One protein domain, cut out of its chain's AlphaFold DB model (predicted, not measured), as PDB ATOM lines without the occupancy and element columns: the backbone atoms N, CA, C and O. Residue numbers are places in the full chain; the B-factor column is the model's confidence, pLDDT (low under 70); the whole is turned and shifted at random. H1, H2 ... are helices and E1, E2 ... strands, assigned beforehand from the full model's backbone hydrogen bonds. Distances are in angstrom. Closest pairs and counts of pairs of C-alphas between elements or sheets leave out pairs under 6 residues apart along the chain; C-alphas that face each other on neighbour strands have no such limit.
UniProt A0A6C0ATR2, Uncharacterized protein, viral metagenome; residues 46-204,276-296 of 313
ATOM      1  N   TYR A  46     180.717 237.553 392.227       87.50
ATOM      2  CA  TYR A  46     180.973 237.036 390.897       87.50
ATOM      3  C   TYR A  46     179.704 236.387 390.330       87.50
ATOM      4  O   TYR A  46     179.298 236.692 389.203       87.50
ATOM      5  N   GLU A  47     179.011 235.581 391.133       87.88
ATOM      6  CA  GLU A  47     177.724 234.995 390.755       87.88
ATOM      7  C   GLU A  47     176.667 236.051 390.421       87.88
ATOM      8  O   GLU A  47     175.901 235.868 389.472       87.88
ATOM      9  N   ILE A  48     176.644 237.183 391.132       93.38
ATOM     10  CA  ILE A  48     175.761 238.307 390.803       93.38
ATOM     11  C   ILE A  48     176.086 238.862 389.412       93.38
ATOM     12  O   ILE A  48     175.181 239.043 388.595       93.38
ATOM     13  N   LYS A  49     177.365 239.115 389.103       94.12
ATOM     14  CA  LYS A  49     177.791 239.617 387.783       94.12
ATOM     15  C   LYS A  49     177.446 238.635 386.665       94.12
ATOM     16  O   LYS A  49     176.921 239.044 385.623       94.12
ATOM     17  N   GLN A  50     177.698 237.347 386.880       93.00
ATOM     18  CA  GLN A  50     177.316 236.287 385.950       93.00
ATOM     19  C   GLN A  50     175.799 236.270 385.745       93.00
ATOM     20  O   GLN A  50     175.319 236.272 384.609       93.00
ATOM     21  N   SER A  51     175.032 236.320 386.831       95.25
ATOM     22  CA  SER A  51     173.575 236.238 386.776       95.25
ATOM     23  C   SER A  51     172.945 237.474 386.135       95.25
ATOM     24  O   SER A  51     171.986 237.341 385.374       95.25
ATOM     25  N   LEU A  52     173.534 238.655 386.334       98.06
ATOM     26  CA  LEU A  52     173.165 239.893 385.650       98.06
ATOM     27  C   LEU A  52     173.385 239.792 384.134       98.06
ATOM     28  O   LEU A  52     172.458 240.053 383.366       98.06
ATOM     29  N   LEU A  53     174.572 239.357 383.695       97.50
ATOM     30  CA  LEU A  53     174.879 239.163 382.272       97.50
ATOM     31  C   LEU A  53     173.898 238.182 381.621       97.50
ATOM     32  O   LEU A  53     173.323 238.473 380.571       97.50
ATOM     33  N   ILE A  54     173.684 237.025 382.252       97.12
ATOM     34  CA  ILE A  54     172.766 236.009 381.736       97.12
ATOM     35  C   ILE A  54     171.330 236.539 381.684       97.12
ATOM     36  O   ILE A  54     170.644 236.312 380.687       97.12
ATOM     37  N   SER A  55     170.883 237.276 382.701       97.88
ATOM     38  CA  SER A  55     169.540 237.867 382.729       97.88
ATOM     39  C   SER A  55     169.347 238.891 381.603       97.88
ATOM     40  O   SER A  55     168.328 238.844 380.917       97.88
ATOM     41  N   ILE A  56     170.349 239.734 381.318       98.00
ATOM     42  CA  ILE A  56     170.332 240.670 380.177       98.00
ATOM     43  C   ILE A  56     170.256 239.914 378.843       98.00
ATOM     44  O   ILE A  56     169.398 240.212 378.011       98.00
ATOM     45  N   LEU A  57     171.086 238.882 378.643       97.12
ATOM     46  CA  LEU A  57     171.063 238.068 377.420       97.12
ATOM     47  C   LEU A  57     169.713 237.366 377.214       97.12
ATOM     48  O   LEU A  57     169.211 237.279 376.089       97.12
ATOM     49  N   LYS A  58     169.103 236.882 378.299       96.88
ATOM     50  CA  LYS A  58     167.769 236.266 378.294       96.88
ATOM     51  C   LYS A  58     166.630 237.287 378.212       96.88
ATOM     52  O   LYS A  58     165.475 236.882 378.108       96.88
ATOM     53  N   ARG A  59     166.939 238.590 378.235       96.69
ATOM     54  CA  ARG A  59     165.967 239.692 378.293       96.69
ATOM     55  C   ARG A  59     165.022 239.568 379.496       96.69
ATOM     56  O   ARG A  59     163.856 239.946 379.422       96.69
ATOM     57  N   ASP A  60     165.514 239.027 380.607       96.00
ATOM     58  CA  ASP A  60     164.782 238.949 381.869       96.00
ATOM     59  C   ASP A  60     165.010 240.233 382.670       96.00
ATOM     60  O   ASP A  60     165.923 240.340 383.491       96.00
ATOM     61  N   LYS A  61     164.175 241.238 382.384       95.19
ATOM     62  CA  LYS A  61     164.250 242.561 383.017       95.19
ATOM     63  C   LYS A  61     164.120 242.482 384.540       95.19
ATOM     64  O   LYS A  61     164.790 243.234 385.239       95.19
ATOM     65  N   GLU A  62     163.273 241.592 385.058       94.38
ATOM     66  CA  GLU A  62     163.010 241.510 386.495       94.38
ATOM     67  C   GLU A  62     164.246 241.007 387.251       94.38
ATOM     68  O   GLU A  62     164.684 241.649 388.210       94.38
ATOM     69  N   GLN A  63     164.848 239.912 386.776       96.44
ATOM     70  CA  GLN A  63     166.073 239.370 387.364       96.44
ATOM     71  C   GLN A  63     167.274 240.282 387.133       96.44
ATOM     72  O   GLN A  63     168.060 240.499 388.050       96.44
ATOM     73  N   ALA A  64     167.410 240.878 385.946       97.75
ATOM     74  CA  ALA A  64     168.509 241.803 385.677       97.75
ATOM     75  C   ALA A  64     168.480 243.015 386.627       97.75
ATOM     76  O   ALA A  64     169.515 243.395 387.172       97.75
ATOM     77  N   LEU A  65     167.295 243.583 386.887       97.19
ATOM     78  CA  LEU A  65     167.143 244.661 387.867       97.19
ATOM     79  C   LEU A  65     167.475 244.186 389.285       97.19
ATOM     80  O   LEU A  65     168.171 244.886 390.016       97.19
ATOM     81  N   PHE A  66     167.036 242.988 389.673       97.00
ATOM     82  CA  PHE A  66     167.408 242.420 390.966       97.00
ATOM     83  C   PHE A  66     168.933 242.340 391.139       97.00
ATOM     84  O   PHE A  66     169.466 242.868 392.115       97.00
ATOM     85  N   TRP A  67     169.640 241.745 390.174       97.94
ATOM     86  CA  TRP A  67     171.086 241.541 390.264       97.94
ATOM     87  C   TRP A  67     171.877 242.850 390.248       97.94
ATOM     88  O   TRP A  67     172.836 242.991 391.007       97.94
ATOM     89  N   VAL A  68     171.475 243.837 389.437       98.31
ATOM     90  CA  VAL A  68     172.174 245.130 389.430       98.31
ATOM     91  C   VAL A  68     171.988 245.878 390.746       98.31
ATOM     92  O   VAL A  68     172.949 246.448 391.261       98.31
ATOM     93  N   TYR A  69     170.787 245.833 391.334       97.88
ATOM     94  CA  TYR A  69     170.535 246.473 392.621       97.88
ATOM     95  C   TYR A  69     171.171 245.720 393.783       97.88
ATOM     96  O   TYR A  69     171.481 246.331 394.805       97.88
ATOM     97  N   GLU A  70     171.430 244.424 393.623       97.38
ATOM     98  CA  GLU A  70     172.239 243.684 394.575       97.38
ATOM     99  C   GLU A  70     173.693 244.163 394.580       97.38
ATOM    100  O   GLU A  70     174.248 244.347 395.659       97.38
ATOM    101  N   LEU A  71     174.291 244.469 393.421       97.50
ATOM    102  CA  LEU A  71     175.601 245.133 393.387       97.50
ATOM    103  C   LEU A  71     175.526 246.544 393.976       97.50
ATOM    104  O   LEU A  71     176.292 246.879 394.878       97.50
ATOM    105  N   TYR A  72     174.582 247.345 393.480       98.06
ATOM    106  CA  TYR A  72     174.430 248.754 393.830       98.06
ATOM    107  C   TYR A  72     174.311 248.941 395.345       98.06
ATOM    108  O   TYR A  72     175.172 249.544 395.974       98.06
ATOM    109  N   TYR A  73     173.313 248.325 395.974       97.94
ATOM    110  CA  TYR A  73     173.064 248.516 397.401       97.94
ATOM    111  C   TYR A  73     174.014 247.741 398.322       97.94
ATOM    112  O   TYR A  73     173.931 247.912 399.536       97.94
ATOM    113  N   SER A  74     174.915 246.912 397.784       97.56
ATOM    114  CA  SER A  74     176.022 246.320 398.554       97.56
ATOM    115  C   SER A  74     177.219 247.268 398.702       97.56
ATOM    116  O   SER A  74     178.218 246.902 399.324       97.56
ATOM    117  N   GLY A  75     177.125 248.485 398.154       97.00
ATOM    118  CA  GLY A  75     178.216 249.456 398.125       97.00
ATOM    119  C   GLY A  75     179.183 249.234 396.960       97.00
ATOM    120  O   GLY A  75     180.355 249.587 397.043       97.00
ATOM    121  N   TRP A  76     178.735 248.563 395.894       97.00
ATOM    122  CA  TRP A  76     179.516 248.358 394.672       97.00
ATOM    123  C   TRP A  76     178.928 249.137 393.493       97.00
ATOM    124  O   TRP A  76     178.955 248.654 392.362       97.00
ATOM    125  N   GLU A  77     178.407 250.336 393.735       97.38
ATOM    126  CA  GLU A  77     177.728 251.179 392.750       97.38
ATOM    127  C   GLU A  77     178.621 251.462 391.531       97.38
ATOM    128  O   GLU A  77     178.239 251.155 390.401       97.38
ATOM    129  N   ASP A  78     179.856 251.932 391.752       96.12
ATOM    130  CA  ASP A  78     180.863 252.135 390.700       96.12
ATOM    131  C   ASP A  78     181.114 250.862 389.877       96.12
ATOM    132  O   ASP A  78     181.168 250.898 388.647       96.12
ATOM    133  N   ASN A  79     181.257 249.715 390.550       94.38
ATOM    134  CA  ASN A  79     181.484 248.437 389.876       94.38
ATOM    135  C   ASN A  79     180.256 248.001 389.071       94.38
ATOM    136  O   ASN A  79     180.415 247.407 388.008       94.38
ATOM    137  N   ALA A  80     179.047 248.289 389.556       97.56
ATOM    138  CA  ALA A  80     177.809 247.971 388.863       97.56
ATOM    139  C   ALA A  80     177.707 248.762 387.548       97.56
ATOM    140  O   ALA A  80     177.500 248.158 386.496       97.56
ATOM    141  N   PHE A  81     177.956 250.077 387.576       98.06
ATOM    142  CA  PHE A  81     177.988 250.909 386.366       98.06
ATOM    143  C   PHE A  81     179.082 250.482 385.386       98.06
ATOM    144  O   PHE A  81     178.783 250.214 384.220       98.06
ATOM    145  N   ARG A  82     180.328 250.332 385.858       96.69
ATOM    146  CA  ARG A  82     181.452 249.871 385.019       96.69
ATOM    147  C   ARG A  82     181.157 248.524 384.365       96.69
ATOM    148  O   ARG A  82     181.507 248.305 383.207       96.69
ATOM    149  N   TYR A  83     180.478 247.625 385.075       97.06
ATOM    150  CA  TYR A  83     180.097 246.332 384.525       97.06
ATOM    151  C   TYR A  83     179.003 246.440 383.451       97.06
ATOM    152  O   TYR A  83     179.109 245.779 382.418       97.06
ATOM    153  N   LEU A  84     177.999 247.311 383.615       98.12
ATOM    154  CA  LEU A  84     177.018 247.575 382.552       98.12
ATOM    155  C   LEU A  84     177.655 248.223 381.313       98.12
ATOM    156  O   LEU A  84     177.307 247.857 380.190       98.12
ATOM    157  N   ILE A  85     178.610 249.139 381.497       96.88
ATOM    158  CA  ILE A  85     179.393 249.737 380.403       96.88
ATOM    159  C   ILE A  85     180.216 248.660 379.681       96.88
ATOM    160  O   ILE A  85     180.248 248.612 378.452       96.88
ATOM    161  N   LEU A  86     180.835 247.734 380.419       93.88
ATOM    162  CA  LEU A  86     181.552 246.602 379.828       93.88
ATOM    163  C   LEU A  86     180.618 245.704 379.000       93.88
ATOM    164  O   LEU A  86     180.959 245.333 377.875       93.88
ATOM    165  N   ILE A  87     179.435 245.381 379.532       96.06
ATOM    166  CA  ILE A  87     178.396 244.626 378.819       96.06
ATOM    167  C   ILE A  87     178.003 245.356 377.529       96.06
ATOM    168  O   ILE A  87     178.006 244.736 376.464       96.06
ATOM    169  N   SER A  88     177.728 246.661 377.612       95.94
ATOM    170  CA  SER A  88     177.432 247.526 376.463       95.94
ATOM    171  C   SER A  88     178.514 247.404 375.382       95.94
ATOM    172  O   SER A  88     178.230 246.979 374.261       95.94
ATOM    173  N   ASN A  89     179.777 247.628 375.749       92.56
ATOM    174  CA  ASN A  89     180.917 247.570 374.832       92.56
ATOM    175  C   ASN A  89     181.095 246.201 374.158       92.56
ATOM    176  O   ASN A  89     181.398 246.119 372.968       92.56
ATOM    177  N   LYS A  90     180.933 245.101 374.904       92.50
ATOM    178  CA  LYS A  90     181.217 243.750 374.386       92.50
ATOM    179  C   LYS A  90     180.063 243.135 373.602       92.50
ATOM    180  O   LYS A  90     180.307 242.314 372.715       92.50
ATOM    181  N   LEU A  91     178.822 243.495 373.925       95.88
ATOM    182  CA  LEU A  91     177.632 242.838 373.383       95.88
ATOM    183  C   LEU A  91     176.830 243.716 372.426       95.88
ATOM    184  O   LEU A  91     176.174 243.183 371.536       95.88
ATOM    185  N   PHE A  92     176.905 245.035 372.554       95.44
ATOM    186  CA  PHE A  92     176.043 245.970 371.830       95.44
ATOM    187  C   PHE A  92     176.837 246.864 370.871       95.44
ATOM    188  O   PHE A  92     176.416 247.969 370.561       95.44
ATOM    189  N   HIS A  93     177.958 246.365 370.339       87.69
ATOM    190  CA  HIS A  93     178.824 247.086 369.393       87.69
ATOM    191  C   HIS A  93     178.142 247.505 368.077       87.69
ATOM    192  O   HIS A  93     178.720 248.265 367.318       87.69
ATOM    193  N   GLU A  94     176.943 246.996 367.765       90.44
ATOM    194  CA  GLU A  94     176.130 247.488 366.638       90.44
ATOM    195  C   GLU A  94     175.443 248.842 366.969       90.44
ATOM    196  O   GLU A  94     174.839 249.468 366.098       90.44
ATOM    197  N   HIS A  95     175.526 249.300 368.224       94.19
ATOM    198  CA  HIS A  95     174.998 250.565 368.731       94.19
ATOM    199  C   HIS A  95     176.141 251.486 369.195       94.19
ATOM    200  O   HIS A  95     176.367 251.639 370.391       94.19
ATOM    201  N   ASP A  96     176.829 252.138 368.251       92.94
ATOM    202  CA  ASP A  96     178.019 252.973 368.513       92.94
ATOM    203  C   ASP A  96     177.812 254.077 369.569       92.94
ATOM    204  O   ASP A  96     178.750 254.468 370.250       92.94
ATOM    205  N   TRP A  97     176.580 254.573 369.732       95.44
ATOM    206  CA  TRP A  97     176.235 255.612 370.711       95.44
ATOM    207  C   TRP A  97     176.089 255.089 372.146       95.44
ATOM    208  O   TRP A  97     176.054 255.877 373.090       95.44
ATOM    209  N   LEU A  98     175.913 253.778 372.323       95.94
ATOM    210  CA  LEU A  98     175.506 253.203 373.600       95.94
ATOM    211  C   LEU A  98     176.607 253.268 374.667       95.94
ATOM    212  O   LEU A  98     176.265 253.600 375.799       95.94
ATOM    213  N   PRO A  99     177.894 252.990 374.377       92.19
ATOM    214  CA  PRO A  99     178.961 253.181 375.357       92.19
ATOM    215  C   PRO A  99     179.019 254.613 375.897       92.19
ATOM    216  O   PRO A  99     178.920 254.796 377.107       92.19
ATOM    217  N   ASP A 100     179.050 255.615 375.011       94.81
ATOM    218  CA  ASP A 100     179.086 257.033 375.393       94.81
ATOM    219  C   ASP A 100     177.842 257.437 376.198       94.81
ATOM    220  O   ASP A 100     177.932 258.169 377.182       94.81
ATOM    221  N   TYR A 101     176.666 256.927 375.818       97.12
ATOM    222  CA  TYR A 101     175.440 257.140 376.583       97.12
ATOM    223  C   TYR A 101     175.536 256.550 377.995       97.12
ATOM    224  O   TYR A 101     175.135 257.209 378.952       97.12
ATOM    225  N   MET A 102     176.050 255.324 378.140       97.62
ATOM    226  CA  MET A 102     176.184 254.662 379.441       97.62
ATOM    227  C   MET A 102     177.200 255.373 380.346       97.62
ATOM    228  O   MET A 102     176.941 255.486 381.542       97.62
ATOM    229  N   GLU A 103     178.295 255.897 379.787       97.44
ATOM    230  CA  GLU A 103     179.252 256.750 380.514       97.44
ATOM    231  C   GLU A 103     178.591 258.061 380.965       97.44
ATOM    232  O   GLU A 103     178.658 258.416 382.138       97.44
ATOM    233  N   LEU A 104     177.826 258.724 380.089       98.12
ATOM    234  CA  LEU A 104     177.078 259.929 380.461       98.12
ATOM    235  C   LEU A 104     176.059 259.662 381.583       98.12
ATOM    236  O   LEU A 104     175.868 260.500 382.462       98.12
ATOM    237  N   GLN A 105     175.387 258.505 381.567       97.69
ATOM    238  CA  GLN A 105     174.499 258.110 382.666       97.69
ATOM    239  C   GLN A 105     175.278 257.893 383.966       97.69
ATOM    240  O   GLN A 105     174.807 258.271 385.035       97.69
ATOM    241  N   TYR A 106     176.466 257.300 383.889       98.19
ATOM    242  CA  TYR A 106     177.318 257.099 385.052       98.19
ATOM    243  C   TYR A 106     177.799 258.429 385.657       98.19
ATOM    244  O   TYR A 106     177.685 258.613 386.870       98.19
ATOM    245  N   ASP A 107     178.224 259.383 384.827       98.25
ATOM    246  CA  ASP A 107     178.586 260.736 385.263       98.25
ATOM    247  C   ASP A 107     177.391 261.460 385.901       98.25
ATOM    248  O   ASP A 107     177.495 262.012 386.999       98.25
ATOM    249  N   LEU A 108     176.210 261.376 385.279       97.94
ATOM    250  CA  LEU A 108     174.982 261.942 385.841       97.94
ATOM    251  C   LEU A 108     174.639 261.319 387.201       97.94
ATOM    252  O   LEU A 108     174.213 262.018 388.126       97.94
ATOM    253  N   TRP A 109     174.822 260.008 387.352       97.75
ATOM    254  CA  TRP A 109     174.642 259.346 388.639       97.75
ATOM    255  C   TRP A 109     175.665 259.824 389.672       97.75
ATOM    256  O   TRP A 109     175.287 260.056 390.817       97.75
ATOM    257  N   LYS A 110     176.932 260.044 389.298       97.69
ATOM    258  CA  LYS A 110     177.935 260.593 390.223       97.69
ATOM    259  C   LYS A 110     177.505 261.939 390.802       97.69
ATOM    260  O   LYS A 110     177.692 262.156 391.999       97.69
ATOM    261  N   GLU A 111     176.880 262.789 389.993       97.81
ATOM    262  CA  GLU A 111     176.386 264.105 390.411       97.81
ATOM    263  C   GLU A 111     175.084 264.047 391.227       97.81
ATOM    264  O   GLU A 111     174.910 264.817 392.172       97.81
ATOM    265  N   THR A 112     174.158 263.152 390.870       96.12
ATOM    266  CA  THR A 112     172.780 263.154 391.407       96.12
ATOM    267  C   THR A 112     172.508 262.083 392.458       96.12
ATOM    268  O   THR A 112     171.636 262.262 393.306       96.12
ATOM    269  N   GLN A 113     173.239 260.969 392.403       94.81
ATOM    270  CA  GLN A 113     173.041 259.757 393.201       94.81
ATOM    271  C   GLN A 113     171.648 259.109 393.036       94.81
ATOM    272  O   GLN A 113     171.213 258.340 393.895       94.81
ATOM    273  N   TYR A 114     170.942 259.382 391.930       94.00
ATOM    274  CA  TYR A 114     169.627 258.792 391.644       94.00
ATOM    275  C   TYR A 114     169.740 257.331 391.197       94.00
ATOM    276  O   TYR A 114     170.352 257.016 390.172       94.00
ATOM    277  N   GLY A 115     169.137 256.421 391.969       93.06
ATOM    278  CA  GLY A 115     169.233 254.974 391.750       93.06
ATOM    279  C   GLY A 115     168.550 254.507 390.463       93.06
ATOM    280  O   GLY A 115     168.976 253.534 389.850       93.06
ATOM    281  N   GLU A 116     167.543 255.235 389.990       95.06
ATOM    282  CA  GLU A 116     166.812 254.971 388.750       95.06
ATOM    283  C   GLU A 116     167.737 254.942 387.532       95.06
ATOM    284  O   GLU A 116     167.467 254.220 386.572       95.06
ATOM    285  N   ILE A 117     168.837 255.700 387.562       96.38
ATOM    286  CA  ILE A 117     169.774 255.817 386.444       96.38
ATOM    287  C   ILE A 117     170.398 254.456 386.113       96.38
ATOM    288  O   ILE A 117     170.396 254.046 384.948       96.38
ATOM    289  N   ILE A 118     170.866 253.708 387.122       97.44
ATOM    290  CA  ILE A 118     171.463 252.387 386.878       97.44
ATOM    291  C   ILE A 118     170.418 251.388 386.372       97.44
ATOM    292  O   ILE A 118     170.674 250.604 385.453       97.44
ATOM    293  N   GLY A 119     169.205 251.459 386.921       96.94
ATOM    294  CA  GLY A 119     168.103 250.608 386.500       96.94
ATOM    295  C   GLY A 119     167.636 250.900 385.075       96.94
ATOM    296  O   GLY A 119     167.352 249.973 384.318       96.94
ATOM    297  N   ASN A 120     167.649 252.167 384.656       96.56
ATOM    298  CA  ASN A 120     167.365 252.570 383.280       96.56
ATOM    299  C   ASN A 120     168.391 252.011 382.292       96.56
ATOM    300  O   ASN A 120     168.003 251.572 381.206       96.56
ATOM    301  N   GLY A 121     169.669 251.953 382.681       97.38
ATOM    302  CA  GLY A 121     170.711 251.265 381.918       97.38
ATOM    303  C   GLY A 121     170.379 249.785 381.696       97.38
ATOM    304  O   GLY A 121     170.416 249.301 380.567       97.38
ATOM    305  N   VAL A 122     169.955 249.075 382.746       97.81
ATOM    306  CA  VAL A 122     169.518 247.671 382.629       97.81
ATOM    307  C   VAL A 122     168.290 247.519 381.733       97.81
ATOM    308  O   VAL A 122     168.285 246.657 380.851       97.81
ATOM    309  N   CYS A 123     167.262 248.353 381.918       96.88
ATOM    310  CA  CYS A 123     166.065 248.333 381.076       96.88
ATOM    311  C   CYS A 123     166.417 248.510 379.595       96.88
ATOM    312  O   CYS A 123     165.904 247.776 378.753       96.88
ATOM    313  N   LEU A 124     167.323 249.441 379.284       97.19
ATOM    314  CA  LEU A 124     167.781 249.687 377.922       97.19
ATOM    315  C   LEU A 124     168.497 248.462 377.333       97.19
ATOM    316  O   LEU A 124     168.113 247.990 376.262       97.19
ATOM    317  N   LEU A 125     169.482 247.904 378.044       97.44
ATOM    318  CA  LEU A 125     170.245 246.736 377.579       97.44
ATOM    319  C   LEU A 125     169.348 245.508 377.345       97.44
ATOM    320  O   LEU A 125     169.531 244.788 376.365       97.44
ATOM    321  N   CYS A 126     168.331 245.292 378.183       97.06
ATOM    322  CA  CYS A 126     167.360 244.206 378.004       97.06
ATOM    323  C   CYS A 126     166.476 244.360 376.750       97.06
ATOM    324  O   CYS A 126     165.965 243.358 376.235       97.06
ATOM    325  N   SER A 127     166.298 245.581 376.237       95.62
ATOM    326  CA  SER A 127     165.424 245.879 375.090       95.62
ATOM    327  C   SER A 127     166.179 245.999 373.758       95.62
ATOM    328  O   SER A 127     165.595 245.780 372.692       95.62
ATOM    329  N   LEU A 128     167.482 246.286 373.787       95.12
ATOM    330  CA  LEU A 128     168.315 246.416 372.587       95.12
ATOM    331  C   LEU A 128     168.702 245.065 371.973       95.12
ATOM    332  O   LEU A 128     168.628 244.017 372.614       95.12
ATOM    333  N   ASP A 129     169.084 245.068 370.698       94.31
ATOM    334  CA  ASP A 129     169.643 243.882 370.051       94.31
ATOM    335  C   ASP A 129     171.140 243.786 370.351       94.31
ATOM    336  O   ASP A 129     171.846 244.788 370.381       94.31
ATOM    337  N   TYR A 130     171.620 242.568 370.596       95.38
ATOM    338  CA  TYR A 130     173.018 242.305 370.918       95.38
ATOM    339  C   TYR A 130     173.627 241.264 369.980       95.38
ATOM    340  O   TYR A 130     172.943 240.468 369.325       95.38
ATOM    341  N   SER A 131     174.955 241.224 369.969       95.62
ATOM    342  CA  SER A 131     175.761 240.287 369.206       95.62
ATOM    343  C   SER A 131     176.827 239.648 370.090       95.62
ATOM    344  O   SER A 131     177.661 240.327 370.682       95.62
ATOM    345  N   LEU A 132     176.839 238.312 370.143       96.12
ATOM    346  CA  LEU A 132     177.838 237.560 370.913       96.12
ATOM    347  C   LEU A 132     179.197 237.466 370.202       96.12
ATOM    348  O   LEU A 132     180.103 236.835 370.736       96.12
ATOM    349  N   VAL A 133     179.340 238.003 368.984       94.44
ATOM    350  CA  VAL A 133     180.525 237.765 368.140       94.44
ATOM    351  C   VAL A 133     181.797 238.286 368.801       94.44
ATOM    352  O   VAL A 133     182.748 237.522 368.961       94.44
ATOM    353  N   GLU A 134     181.798 239.554 369.212       92.12
ATOM    354  CA  GLU A 134     182.974 240.164 369.834       92.12
ATOM    355  C   GLU A 134     183.215 239.591 371.229       92.12
ATOM    356  O   GLU A 134     184.333 239.192 371.541       92.12
ATOM    357  N   PHE A 135     182.152 239.418 372.022       93.38
ATOM    358  CA  PHE A 135     182.229 238.749 373.318       93.38
ATOM    359  C   PHE A 135     182.856 237.351 373.234       93.38
ATOM    360  O   PHE A 135     183.775 237.039 373.985       93.38
ATOM    361  N   ALA A 136     182.413 236.499 372.307       94.12
ATOM    362  CA  ALA A 136     182.939 235.143 372.187       94.12
ATOM    363  C   ALA A 136     184.390 235.115 371.696       94.12
ATOM    364  O   ALA A 136     185.173 234.262 372.122       94.12
ATOM    365  N   LYS A 137     184.766 236.072 370.845       92.31
ATOM    366  CA  LYS A 137     186.147 236.245 370.406       92.31
ATOM    367  C   LYS A 137     187.040 236.700 371.558       92.31
ATOM    368  O   LYS A 137     188.090 236.101 371.754       92.31
ATOM    369  N   SER A 138     186.632 237.712 372.324       89.50
ATOM    370  CA  SER A 138     187.454 238.258 373.406       89.50
ATOM    371  C   SER A 138     187.506 237.339 374.624       89.50
ATOM    372  O   SER A 138     188.571 237.135 375.188       89.50
ATOM    373  N   TYR A 139     186.365 236.776 375.026       89.56
ATOM    374  CA  TYR A 139     186.241 236.023 376.272       89.56
ATOM    375  C   TYR A 139     186.588 234.540 376.089       89.56
ATOM    376  O   TYR A 139     187.394 233.984 376.827       89.56
ATOM    377  N   PHE A 140     186.034 233.888 375.062       90.62
ATOM    378  CA  PHE A 140     186.259 232.456 374.821       90.62
ATOM    379  C   PHE A 140     187.374 232.171 373.807       90.62
ATOM    380  O   PHE A 140     187.676 231.005 373.553       90.62
ATOM    381  N   SER A 141     187.977 233.200 373.196       92.88
ATOM    382  CA  SER A 141     188.959 233.035 372.113       92.88
ATOM    383  C   SER A 141     188.428 232.199 370.934       92.88
ATOM    384  O   SER A 141     189.187 231.467 370.292       92.88
ATOM    385  N   VAL A 142     187.122 232.277 370.639       93.94
ATOM    386  CA  VAL A 142     186.502 231.550 369.520       93.94
ATOM    387  C   VAL A 142     185.794 232.477 368.545       93.94
ATOM    388  O   VAL A 142     185.151 233.453 368.915       93.94
ATOM    389  N   GLU A 143     185.844 232.114 367.269       96.25
ATOM    390  CA  GLU A 143     184.975 232.710 366.263       96.25
ATOM    391  C   GLU A 143     183.616 232.010 366.266       96.25
ATOM    392  O   GLU A 143     183.532 230.781 366.361       96.25
ATOM    393  N   ILE A 144     182.543 232.781 366.105       96.44
ATOM    394  CA  ILE A 144     181.172 232.268 366.043       96.44
ATOM    395  C   ILE A 144     180.415 232.869 364.859       96.44
ATOM    396  O   ILE A 144     180.805 233.891 364.298       96.44
ATOM    397  N   LYS A 145     179.318 232.225 364.456       95.44
ATOM    398  CA  LYS A 145     178.445 232.677 363.364       95.44
ATOM    399  C   LYS A 145     176.978 232.570 363.767       95.44
ATOM    400  O   LYS A 145     176.583 231.561 364.361       95.44
ATOM    401  N   LYS A 146     176.180 233.585 363.402       94.69
ATOM    402  CA  LYS A 146     174.712 233.580 363.539       94.69
ATOM    403  C   LYS A 146     174.137 232.397 362.748       94.69
ATOM    404  O   LYS A 146     174.552 232.116 361.621       94.69
ATOM    405  N   MET A 147     173.192 231.678 363.339       93.62
ATOM    406  CA  MET A 147     172.521 230.546 362.706       93.62
ATOM    407  C   MET A 147     171.457 231.035 361.713       93.62
ATOM    408  O   MET A 147     170.560 231.788 362.078       93.62
ATOM    409  N   ALA A 148     171.485 230.535 360.475       88.56
ATOM    410  CA  ALA A 148     170.583 230.993 359.410       88.56
ATOM    411  C   ALA A 148     169.082 230.727 359.658       88.56
ATOM    412  O   ALA A 148     168.235 231.373 359.051       88.56
ATOM    413  N   ARG A 149     168.732 229.751 360.506       86.69
ATOM    414  CA  ARG A 149     167.339 229.366 360.809       86.69
ATOM    415  C   ARG A 149     167.069 229.339 362.312       86.69
ATOM    416  O   ARG A 149     166.456 228.400 362.817       86.69
ATOM    417  N   TYR A 150     167.587 230.324 363.036       90.50
ATOM    418  CA  TYR A 150     167.329 230.445 364.465       90.50
ATOM    419  C   TYR A 150     165.972 231.094 364.732       90.50
ATOM    420  O   TYR A 150     165.600 232.073 364.090       90.50
ATOM    421  N   LYS A 151     165.244 230.527 365.692       88.50
ATOM    422  CA  LYS A 151     164.058 231.141 366.281       88.50
ATOM    423  C   LYS A 151     164.459 231.635 367.672       88.50
ATOM    424  O   LYS A 151     164.849 230.782 368.471       88.50
ATOM    425  N   PRO A 152     164.396 232.951 367.944       88.25
ATOM    426  CA  PRO A 152     164.688 233.494 369.263       88.25
ATOM    427  C   PRO A 152     163.904 232.774 370.351       88.25
ATOM    428  O   PRO A 152     162.692 232.605 370.238       88.25
ATOM    429  N   VAL A 153     164.618 232.329 371.383       90.06
ATOM    430  CA  VAL A 153     164.001 231.769 372.596       90.06
ATOM    431  C   VAL A 153     163.401 232.892 373.443       90.06
ATOM    432  O   VAL A 153     162.372 232.702 374.085       90.06
ATOM    433  N   TYR A 154     164.029 234.067 373.404       89.56
ATOM    434  CA  TYR A 154     163.670 235.235 374.197       89.56
ATOM    435  C   TYR A 154     163.135 236.337 373.288       89.56
ATOM    436  O   TYR A 154     163.779 236.714 372.304       89.56
ATOM    437  N   ASN A 155     161.945 236.837 373.613       86.38
ATOM    438  CA  ASN A 155     161.282 237.874 372.831       86.38
ATOM    439  C   ASN A 155     161.926 239.234 373.087       86.38
ATOM    440  O   ASN A 155     162.309 239.545 374.214       86.38
ATOM    441  N   LYS A 156     162.010 240.056 372.039       87.38
ATOM    442  CA  LYS A 156     162.418 241.452 372.176       87.38
ATOM    443  C   LYS A 156     161.415 242.189 373.064       87.38
ATOM    444  O   LYS A 156     160.212 241.957 372.956       87.38
ATOM    445  N   LEU A 157     161.933 243.044 373.934       85.75
ATOM    446  CA  LEU A 157     161.137 243.883 374.814       85.75
ATOM    447  C   LEU A 157     161.045 245.292 374.242       85.75
ATOM    448  O   LEU A 157     161.999 245.781 373.631       85.75
ATOM    449  N   ASP A 158     159.924 245.955 374.497       87.50
ATOM    450  CA  ASP A 158     159.844 247.399 374.327       87.50
ATOM    451  C   ASP A 158     160.742 248.089 375.359       87.50
ATOM    452  O   ASP A 158     161.009 247.562 376.445       87.50
ATOM    453  N   VAL A 159     161.258 249.265 375.010       86.31
ATOM    454  CA  VAL A 159     162.034 250.072 375.953       86.31
ATOM    455  C   VAL A 159     161.058 250.692 376.949       86.31
ATOM    456  O   VAL A 159     160.259 251.554 376.595       86.31
ATOM    457  N   GLU A 160     161.135 250.251 378.201       87.06
ATOM    458  CA  GLU A 160     160.372 250.811 379.314       87.06
ATOM    459  C   GLU A 160     161.334 251.106 380.464       87.06
ATOM    460  O   GLU A 160     161.848 250.189 381.113       87.06
ATOM    461  N   PHE A 161     161.578 252.395 380.689       87.50
ATOM    462  CA  PHE A 161     162.398 252.888 381.788       87.50
ATOM    463  C   PHE A 161     161.702 252.719 383.137       87.50
ATOM    464  O   PHE A 161     160.480 252.561 383.223       87.50
ATOM    465  N   MET A 162     162.502 252.723 384.199       86.75
ATOM    466  CA  MET A 162     161.995 252.622 385.555       86.75
ATOM    467  C   MET A 162     161.093 253.807 385.888       86.75
ATOM    468  O   MET A 162     161.369 254.953 385.538       86.75
ATOM    469  N   LYS A 163     160.009 253.505 386.597       81.19
ATOM    470  CA  LYS A 163     159.199 254.507 387.283       81.19
ATOM    471  C   LYS A 163     159.771 254.708 388.684       81.19
ATOM    472  O   LYS A 163     160.252 253.746 389.282       81.19
ATOM    473  N   GLU A 164     159.659 255.923 389.206       71.56
ATOM    474  CA  GLU A 164     160.133 256.303 390.547       71.56
ATOM    475  C   GLU A 164     159.643 255.332 391.641       71.56
ATOM    476  O   GLU A 164     160.402 254.826 392.462       71.56
ATOM    477  N   ASP A 165     158.360 254.968 391.596       79.50
ATOM    478  CA  ASP A 165     157.718 254.057 392.551       79.50
ATOM    479  C   ASP A 165     158.238 252.609 392.479       79.50
ATOM    480  O   ASP A 165     158.035 251.808 393.394       79.50
ATOM    481  N   THR A 166     158.916 252.250 391.391       84.06
ATOM    482  CA  THR A 166     159.430 250.901 391.164       84.06
ATOM    483  C   THR A 166     160.762 250.682 391.876       84.06
ATOM    484  O   THR A 166     161.052 249.543 392.244       84.06
ATOM    485  N   LEU A 167     161.537 251.746 392.134       89.31
ATOM    486  CA  LEU A 167     162.809 251.657 392.860       89.31
ATOM    487  C   LEU A 167     162.618 251.149 394.295       89.31
ATOM    488  O   LEU A 167     163.456 250.403 394.801       89.31
ATOM    489  N   GLU A 168     161.491 251.484 394.928       90.00
ATOM    490  CA  GLU A 168     161.191 251.114 396.318       90.00
ATOM    491  C   GLU A 168     161.310 249.603 396.566       90.00
ATOM    492  O   GLU A 168     161.789 249.172 397.609       90.00
ATOM    493  N   LYS A 169     160.964 248.786 395.565       91.44
ATOM    494  CA  LYS A 169     161.029 247.317 395.638       91.44
ATOM    495  C   LYS A 169     162.452 246.769 395.745       91.44
ATOM    496  O   LYS A 169     162.624 245.617 396.135       91.44
ATOM    497  N   TYR A 170     163.450 247.557 395.352       93.38
ATOM    498  CA  TYR A 170     164.851 247.144 395.298       93.38
ATOM    499  C   TYR A 170     165.693 247.716 396.435       93.38
ATOM    500  O   TYR A 170     166.833 247.268 396.618       93.38
ATOM    501  N   LYS A 171     165.149 248.665 397.207       93.38
ATOM    502  CA  LYS A 171     165.805 249.203 398.400       93.38
ATOM    503  C   LYS A 171     166.112 248.090 399.400       93.38
ATOM    504  O   LYS A 171     165.490 247.029 399.413       93.38
ATOM    505  N   THR A 172     167.135 248.324 400.215       94.38
ATOM    506  CA  THR A 172     167.566 247.353 401.221       94.38
ATOM    507  C   THR A 172     166.488 247.181 402.288       94.38
ATOM    508  O   THR A 172     166.041 248.151 402.889       94.38
ATOM    509  N   VAL A 173     166.109 245.932 402.531       93.94
ATOM    510  CA  VAL A 173     165.151 245.498 403.544       93.94
ATOM    511  C   VAL A 173     165.926 244.772 404.635       93.94
ATOM    512  O   VAL A 173     166.781 243.939 404.339       93.94
ATOM    513  N   VAL A 174     165.641 245.102 405.893       90.69
ATOM    514  CA  VAL A 174     166.227 244.465 407.078       90.69
ATOM    515  C   VAL A 174     165.124 244.327 408.120       90.69
ATOM    516  O   VAL A 174     164.410 245.290 408.392       90.69
ATOM    517  N   CYS A 175     164.969 243.141 408.702       90.62
ATOM    518  CA  CYS A 175     164.053 242.930 409.818       90.62
ATOM    519  C   CYS A 175     164.759 243.267 411.139       90.62
ATOM    520  O   CYS A 175     165.410 242.395 411.707       90.62
ATOM    521  N   GLU A 176     164.622 244.509 411.620       82.31
ATOM    522  CA  GLU A 176     165.387 245.042 412.766       82.31
ATOM    523  C   GLU A 176     165.289 244.189 414.044       82.31
ATOM    524  O   GLU A 176     166.305 243.961 414.689       82.31
ATOM    525  N   ASP A 177     164.108 243.652 414.366       86.00
ATOM    526  CA  ASP A 177     163.893 242.832 415.575       86.00
ATOM    527  C   ASP A 177     164.073 241.323 415.346       86.00
ATOM    528  O   ASP A 177     163.917 240.509 416.258       86.00
ATOM    529  N   CYS A 178     164.276 240.904 414.097       89.56
ATOM    530  CA  CYS A 178     164.353 239.489 413.752       89.56
ATOM    531  C   CYS A 178     165.185 239.305 412.479       89.56
ATOM    532  O   CYS A 178     164.612 238.993 411.428       89.56
ATOM    533  N   PRO A 179     166.514 239.496 412.540       91.56
ATOM    534  CA  PRO A 179     167.360 239.536 411.347       91.56
ATOM    535  C   PRO A 179     167.271 238.265 410.494       91.56
ATOM    536  O   PRO A 179     167.213 238.368 409.267       91.56
ATOM    537  N   ARG A 180     167.082 237.096 411.118       91.62
ATOM    538  CA  ARG A 180     166.776 235.811 410.459       91.62
ATOM    539  C   ARG A 180     165.558 235.822 409.524       91.62
ATOM    540  O   ARG A 180     165.437 234.972 408.647       91.62
ATOM    541  N   LYS A 181     164.625 236.772 409.676       94.12
ATOM    542  CA  LYS A 181     163.473 236.954 408.768       94.12
ATOM    543  C   LYS A 181     163.777 237.849 407.568       94.12
ATOM    544  O   LYS A 181     162.955 237.900 406.654       94.12
ATOM    545  N   THR A 182     164.944 238.488 407.522       94.12
ATOM    546  CA  THR A 182     165.339 239.370 406.419       94.12
ATOM    547  C   THR A 182     165.357 238.616 405.091       94.12
ATOM    548  O   THR A 182     164.625 238.992 404.177       94.12
ATOM    549  N   LEU A 183     166.110 237.512 404.991       92.88
ATOM    550  CA  LEU A 183     166.211 236.737 403.745       92.88
ATOM    551  C   LEU A 183     164.864 236.126 403.298       92.88
ATOM    552  O   LEU A 183     164.544 236.247 402.116       92.88
ATOM    553  N   PRO A 184     164.027 235.556 404.190       93.38
ATOM    554  CA  PRO A 184     162.677 235.111 403.830       93.38
ATOM    555  C   PRO A 184     161.716 236.220 403.388       93.38
ATOM    556  O   PRO A 184     160.755 235.939 402.674       93.38
ATOM    557  N   SER A 185     161.918 237.459 403.843       92.88
ATOM    558  CA  SER A 185     161.007 238.578 403.552       92.88
ATOM    559  C   SER A 185     161.202 239.195 402.166       92.88
ATOM    560  O   SER A 185     160.324 239.909 401.681       92.88
ATOM    561  N   ILE A 186     162.336 238.917 401.520       91.62
ATOM    562  CA  ILE A 186     162.681 239.463 400.209       91.62
ATOM    563  C   ILE A 186     162.454 238.435 399.100       91.62
ATOM    564  O   ILE A 186     162.591 237.226 399.287       91.62
ATOM    565  N   LYS A 187     162.172 238.921 397.890       90.31
ATOM    566  CA  LYS A 187     162.200 238.067 396.702       90.31
ATOM    567  C   LYS A 187     163.656 237.751 396.354       90.31
ATOM    568  O   LYS A 187     164.413 238.646 395.995       90.31
ATOM    569  N   GLY A 188     164.037 236.485 396.484       87.75
ATOM    570  CA  GLY A 188     165.325 235.961 396.040       87.75
ATOM    571  C   GLY A 188     165.254 235.281 394.680       87.75
ATOM    572  O   GLY A 188     164.190 234.812 394.274       87.75
ATOM    573  N   TYR A 189     166.399 235.187 394.013       91.94
ATOM    574  CA  TYR A 189     166.568 234.462 392.760       91.94
ATOM    575  C   TYR A 189     167.759 233.526 392.897       91.94
ATOM    576  O   TYR A 189     168.728 233.856 393.566       91.94
ATOM    577  N   SER A 190     167.685 232.344 392.295       88.44
ATOM    578  CA  SER A 190     168.845 231.455 392.263       88.44
ATOM    579  C   SER A 190     169.889 232.033 391.321       88.44
ATOM    580  O   SER A 190     169.545 232.419 390.199       88.44
ATOM    581  N   SER A 191     171.148 232.071 391.756       83.81
ATOM    582  CA  SER A 191     172.244 232.416 390.862       83.81
ATOM    583  C   SER A 191     172.314 231.420 389.702       83.81
ATOM    584  O   SER A 191     171.886 230.264 389.787       83.81
ATOM    585  N   HIS A 192     172.884 231.868 388.590       85.44
ATOM    586  CA  HIS A 192     173.038 231.074 387.377       85.44
ATOM    587  C   HIS A 192     174.224 230.092 387.456       85.44
ATOM    588  O   HIS A 192     175.116 230.121 386.605       85.44
ATOM    589  N   HIS A 193     174.244 229.232 388.479       83.00
ATOM    590  CA  HIS A 193     175.319 228.272 388.774       83.00
ATOM    591  C   HIS A 193     175.614 227.297 387.626       83.00
ATOM    592  O   HIS A 193     176.715 226.759 387.514       83.00
ATOM    593  N   GLU A 194     174.649 227.079 386.729       88.06
ATOM    594  CA  GLU A 194     174.817 226.215 385.563       88.06
ATOM    595  C   GLU A 194     175.843 226.741 384.542       88.06
ATOM    596  O   GLU A 194     176.180 226.020 383.606       88.06
ATOM    597  N   TYR A 195     176.345 227.974 384.693       89.00
ATOM    598  CA  TYR A 195     177.386 228.547 383.828       89.00
ATOM    599  C   TYR A 195     178.742 228.747 384.520       89.00
ATOM    600  O   TYR A 195     179.650 229.296 383.894       89.00
ATOM    601  N   GLU A 196     178.914 228.315 385.771       83.94
ATOM    602  CA  GLU A 196     180.166 228.515 386.516       83.94
ATOM    603  C   GLU A 196     181.378 227.952 385.772       83.94
ATOM    604  O   GLU A 196     182.370 228.652 385.590       83.94
ATOM    605  N   GLU A 197     181.311 226.712 385.278       85.75
ATOM    606  CA  GLU A 197     182.409 226.132 384.494       85.75
ATOM    607  C   GLU A 197     182.671 226.905 383.200       85.75
ATOM    608  O   GLU A 197     183.826 227.109 382.822       85.75
ATOM    609  N   LEU A 198     181.606 227.357 382.528       88.88
ATOM    610  CA  LEU A 198     181.713 228.084 381.266       88.88
ATOM    611  C   LEU A 198     182.498 229.384 381.437       88.88
ATOM    612  O   LEU A 198     183.329 229.709 380.590       88.88
ATOM    613  N   PHE A 199     182.241 230.102 382.526       86.50
ATOM    614  CA  PHE A 199     182.916 231.353 382.845       86.50
ATOM    615  C   PHE A 199     184.129 231.152 383.780       86.50
ATOM    616  O   PHE A 199     184.631 232.096 384.380       86.50
ATOM    617  N   GLY A 200     184.648 229.921 383.889       73.94
ATOM    618  CA  GLY A 200     185.956 229.632 384.492       73.94
ATOM    619  C   GLY A 200     185.990 229.448 386.015       73.94
ATOM    620  O   GLY A 200     187.072 229.504 386.593       73.94
ATOM    621  N   HIS A 201     184.844 229.212 386.658       62.97
ATOM    622  CA  HIS A 201     184.685 229.199 388.121       62.97
ATOM    623  C   HIS A 201     184.362 227.833 388.726       62.97
ATOM    624  O   HIS A 201     184.492 227.674 389.936       62.97
ATOM    625  N   GLY A 202     184.045 226.821 387.913       52.62
ATOM    626  CA  GLY A 202     183.578 225.516 388.401       52.62
ATOM    627  C   GLY A 202     184.542 224.710 389.288       52.62
ATOM    628  O   GLY A 202     184.210 223.587 389.633       52.62
ATOM    629  N   ASN A 203     185.725 225.235 389.644       45.56
ATOM    630  CA  ASN A 203     186.685 224.569 390.537       45.56
ATOM    631  C   ASN A 203     187.613 225.513 391.346       45.56
ATOM    632  O   ASN A 203     188.638 225.038 391.833       45.56
ATOM    633  N   LYS A 204     187.358 226.833 391.452       46.41
ATOM    634  CA  LYS A 204     188.401 227.772 391.944       46.41
ATOM    635  C   LYS A 204     188.072 228.728 393.093       46.41
ATOM    636  O   LYS A 204     189.028 229.278 393.629       46.41
ATOM    637  N   GLU A 276     176.420 219.388 398.099       52.56
ATOM    638  CA  GLU A 276     175.698 218.138 397.881       52.56
ATOM    639  C   GLU A 276     174.917 218.099 396.560       52.56
ATOM    640  O   GLU A 276     174.559 217.015 396.094       52.56
ATOM    641  N   LYS A 277     174.648 219.251 395.926       64.88
ATOM    642  CA  LYS A 277     173.839 219.303 394.702       64.88
ATOM    643  C   LYS A 277     174.715 219.325 393.456       64.88
ATOM    644  O   LYS A 277     175.346 220.327 393.133       64.88
ATOM    645  N   GLU A 278     174.697 218.227 392.707       71.81
ATOM    646  CA  GLU A 278     175.326 218.169 391.388       71.81
ATOM    647  C   GLU A 278     174.529 219.036 390.396       71.81
ATOM    648  O   GLU A 278     173.432 218.679 389.953       71.81
ATOM    649  N   ILE A 279     175.062 220.215 390.064       79.12
ATOM    650  CA  ILE A 279     174.464 221.122 389.082       79.12
ATOM    651  C   ILE A 279     175.027 220.789 387.707       79.12
ATOM    652  O   ILE A 279     176.228 220.891 387.462       79.12
ATOM    653  N   LYS A 280     174.141 220.423 386.777       87.06
ATOM    654  CA  LYS A 280     174.528 220.154 385.393       87.06
ATOM    655  C   LYS A 280     175.019 221.436 384.716       87.06
ATOM    656  O   LYS A 280     174.224 222.327 384.425       87.06
ATOM    657  N   GLN A 281     176.306 221.463 384.397       90.25
ATOM    658  CA  GLN A 281     176.970 222.600 383.767       90.25
ATOM    659  C   GLN A 281     176.629 222.723 382.273       90.25
ATOM    660  O   GLN A 281     176.447 221.730 381.555       90.25
ATOM    661  N   VAL A 282     176.526 223.966 381.797       92.75
ATOM    662  CA  VAL A 282     176.257 224.331 380.404       92.75
ATOM    663  C   VAL A 282     177.576 224.523 379.668       92.75
ATOM    664  O   VAL A 282     178.370 225.405 379.977       92.75
ATOM    665  N   PHE A 283     177.786 223.745 378.610       93.25
ATOM    666  CA  PHE A 283     178.972 223.889 377.770       93.25
ATOM    667  C   PHE A 283     178.812 225.001 376.731       93.25
ATOM    668  O   PHE A 283     177.710 225.289 376.259       93.25
ATOM    669  N   LEU A 284     179.942 225.552 376.272       94.31
ATOM    670  CA  LEU A 284     180.000 226.659 375.308       94.31
ATOM    671  C   LEU A 284     179.104 226.445 374.079       94.31
ATOM    672  O   LEU A 284     178.433 227.365 373.623       94.31
ATOM    673  N   LYS A 285     179.060 225.226 373.532       95.12
ATOM    674  CA  LYS A 285     178.234 224.923 372.356       95.12
ATOM    675  C   LYS A 285     176.737 225.090 372.635       95.12
ATOM    676  O   LYS A 285     176.017 225.577 371.764       95.12
ATOM    677  N   ASP A 286     176.283 224.674 373.812       95.38
ATOM    678  CA  ASP A 286     174.879 224.760 374.211       95.38
ATOM    679  C   ASP A 286     174.508 226.200 374.576       95.38
ATOM    680  O   ASP A 286     173.469 226.682 374.124       95.38
ATOM    681  N   PHE A 287     175.407 226.921 375.258       96.19
ATOM    682  CA  PHE A 287     175.298 228.365 375.483       96.19
ATOM    683  C   PHE A 287     175.137 229.132 374.161       96.19
ATOM    684  O   PHE A 287     174.157 229.844 373.968       96.19
ATOM    685  N   LEU A 288     176.040 228.934 373.195       96.44
ATOM    686  CA  LEU A 288     175.965 229.622 371.902       96.44
ATOM    687  C   LEU A 288     174.664 229.297 371.160       96.44
ATOM    688  O   LEU A 288     174.029 230.192 370.601       96.44
ATOM    689  N   LYS A 289     174.240 228.028 371.181       95.31
ATOM    690  CA  LYS A 289     173.000 227.590 370.536       95.31
ATOM    691  C   LYS A 289     171.768 228.244 371.160       95.31
ATOM    692  O   LYS A 289     170.853 228.598 370.416       95.31
ATOM    693  N   LEU A 290     171.749 228.417 372.485       95.31
ATOM    694  CA  LEU A 290     170.659 229.083 373.202       95.31
ATOM    695  C   LEU A 290     170.405 230.489 372.648       95.31
ATOM    696  O   LEU A 290     169.251 230.874 372.480       95.31
ATOM    697  N   PHE A 291     171.471 231.191 372.265       95.81
ATOM    698  CA  PHE A 291     171.433 232.555 371.732       95.81
ATOM    699  C   PHE A 291     171.548 232.637 370.200       95.81
ATOM    700  O   PHE A 291     171.743 233.716 369.647       95.81
ATOM    701  N   GLY A 292     171.416 231.514 369.486       95.88
ATOM    702  CA  GLY A 292     171.351 231.503 368.021       95.88
ATOM    703  C   GLY A 292     172.691 231.571 367.296       95.88
ATOM    704  O   GLY A 292     172.745 231.980 366.132       95.88
ATOM    705  N   TYR A 293     173.765 231.128 367.945       96.81
ATOM    706  CA  TYR A 293     175.112 231.078 367.389       96.81
ATOM    707  C   TYR A 293     175.653 229.648 367.300       96.81
ATOM    708  O   TYR A 293     175.239 228.730 368.004       96.81
ATOM    709  N   THR A 294     176.629 229.465 366.417       96.44
ATOM    710  CA  THR A 294     177.435 228.241 366.306       96.44
ATOM    711  C   THR A 294     178.906 228.598 366.181       96.44
ATOM    712  O   THR A 294     179.236 229.679 365.697       96.44
ATOM    713  N   LEU A 295     179.793 227.688 366.588       95.25
ATOM    714  CA  LEU A 295     181.232 227.862 366.395       95.25
ATOM    715  C   LEU A 295     181.555 228.010 364.900       95.25
ATOM    716  O   LEU A 295     181.115 227.214 364.065       95.25
ATOM    717  N   GLY A 296     182.338 229.033 364.572       83.06
ATOM    718  CA  GLY A 296     182.897 229.244 363.250       83.06
ATOM    719  C   GLY A 296     183.848 228.101 362.910       83.06
ATOM    720  O   GLY A 296     184.735 227.752 363.685       83.06
TER     721      GLY A 296
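What this domain is: This is residues 46 to 204 and 276 to 296 of the 313 residues of an uncharacterized protein of viral metagenome (UniProt A0A6C0ATR2). Five helices, H1 to H5, form an up-and-down bundle, each running against the one before it, and at one end sits a small head, the two-strand sheet E1 E2 with H6 and H9 next to it. Residues 147 to 163 run from the head back to H7, near the bundle's other end, and beyond that end residues 176 to 181, of which 179 to 181 belong to H8, stick out. The 180 printed residues hold named elements in the order H1 H2 H3 H4 H5 H6 E1 H7 H8 H9 E2; the antiparallel sheet is small, and the class is mostly helix, its packing mostly aligned. The whole is compact, with a radius of gyration of the C-alphas of 17.3 A and spans of 56 by 46 by 29 A.

How they stand to each other: Start with H1, residues 46 to 57, which touches H2, residues 61 to 73, as a hairpin at a shallow tilt of 31 degrees, the closest C-alphas those of Ser 55 and Ala 64, 5.0 A apart. Next, H3, residues 77 to 91, and H4, residues 98 to 112, form a hairpin at a shallow tilt of 10 degrees, closest at the C-alphas of Ile 85 and Met 102, 6.0 A. H5, residues 116 to 127, and H3 are the hubs, touching four helices each; their closest C-alphas, of Phe 81 and Ile 118, are 6.7 A apart. H6, residues 132 to 140, touches H3 only at their ends, with C-alphas of Lys 90 and Phe 135 5.2 A apart. E1, residues 144 to 146, and E2, residues 293 to 295, are antiparallel at 147 degrees; find N 145 and O 294 at 2.8 A, within hydrogen-bond range. H7, residues 164 to 170, is close to but not clearly touching H2 and H5, while H8, residues 179 to 185, touches no helix. H9, residues 284 to 290, comes nearest E2 at the C-alphas of Leu 288 and Thr 294, 5.9 A. Every O i to N i+4 pair is within range in H1 to H6 and H9, but 0 of 3 in H7 and 1 of 3 in H8, where O i to N i+3 gives 3 of 4 and 2 of 4.

Where its parts are: Find C-alpha 46 at (180.973, 237.036, 390.897), where H1 begins its 16.8 A. H2 spans 17.9 A, H3 21.1 A, H4 20.6 A and H5 16.5 A. E2 ends at C-alpha 295, (181.232, 227.862, 366.395).

The domain as a whole: The C-alphas farthest apart, of Ala 148 and Asp 177, are 57.8 A apart. Residues 205 to 275 are not printed, and C-alphas 204 and 276 are 17.0 A apart. The link E1 to H7 is long. Residues 201 to 204 and 276 to 277 have pLDDT under 70.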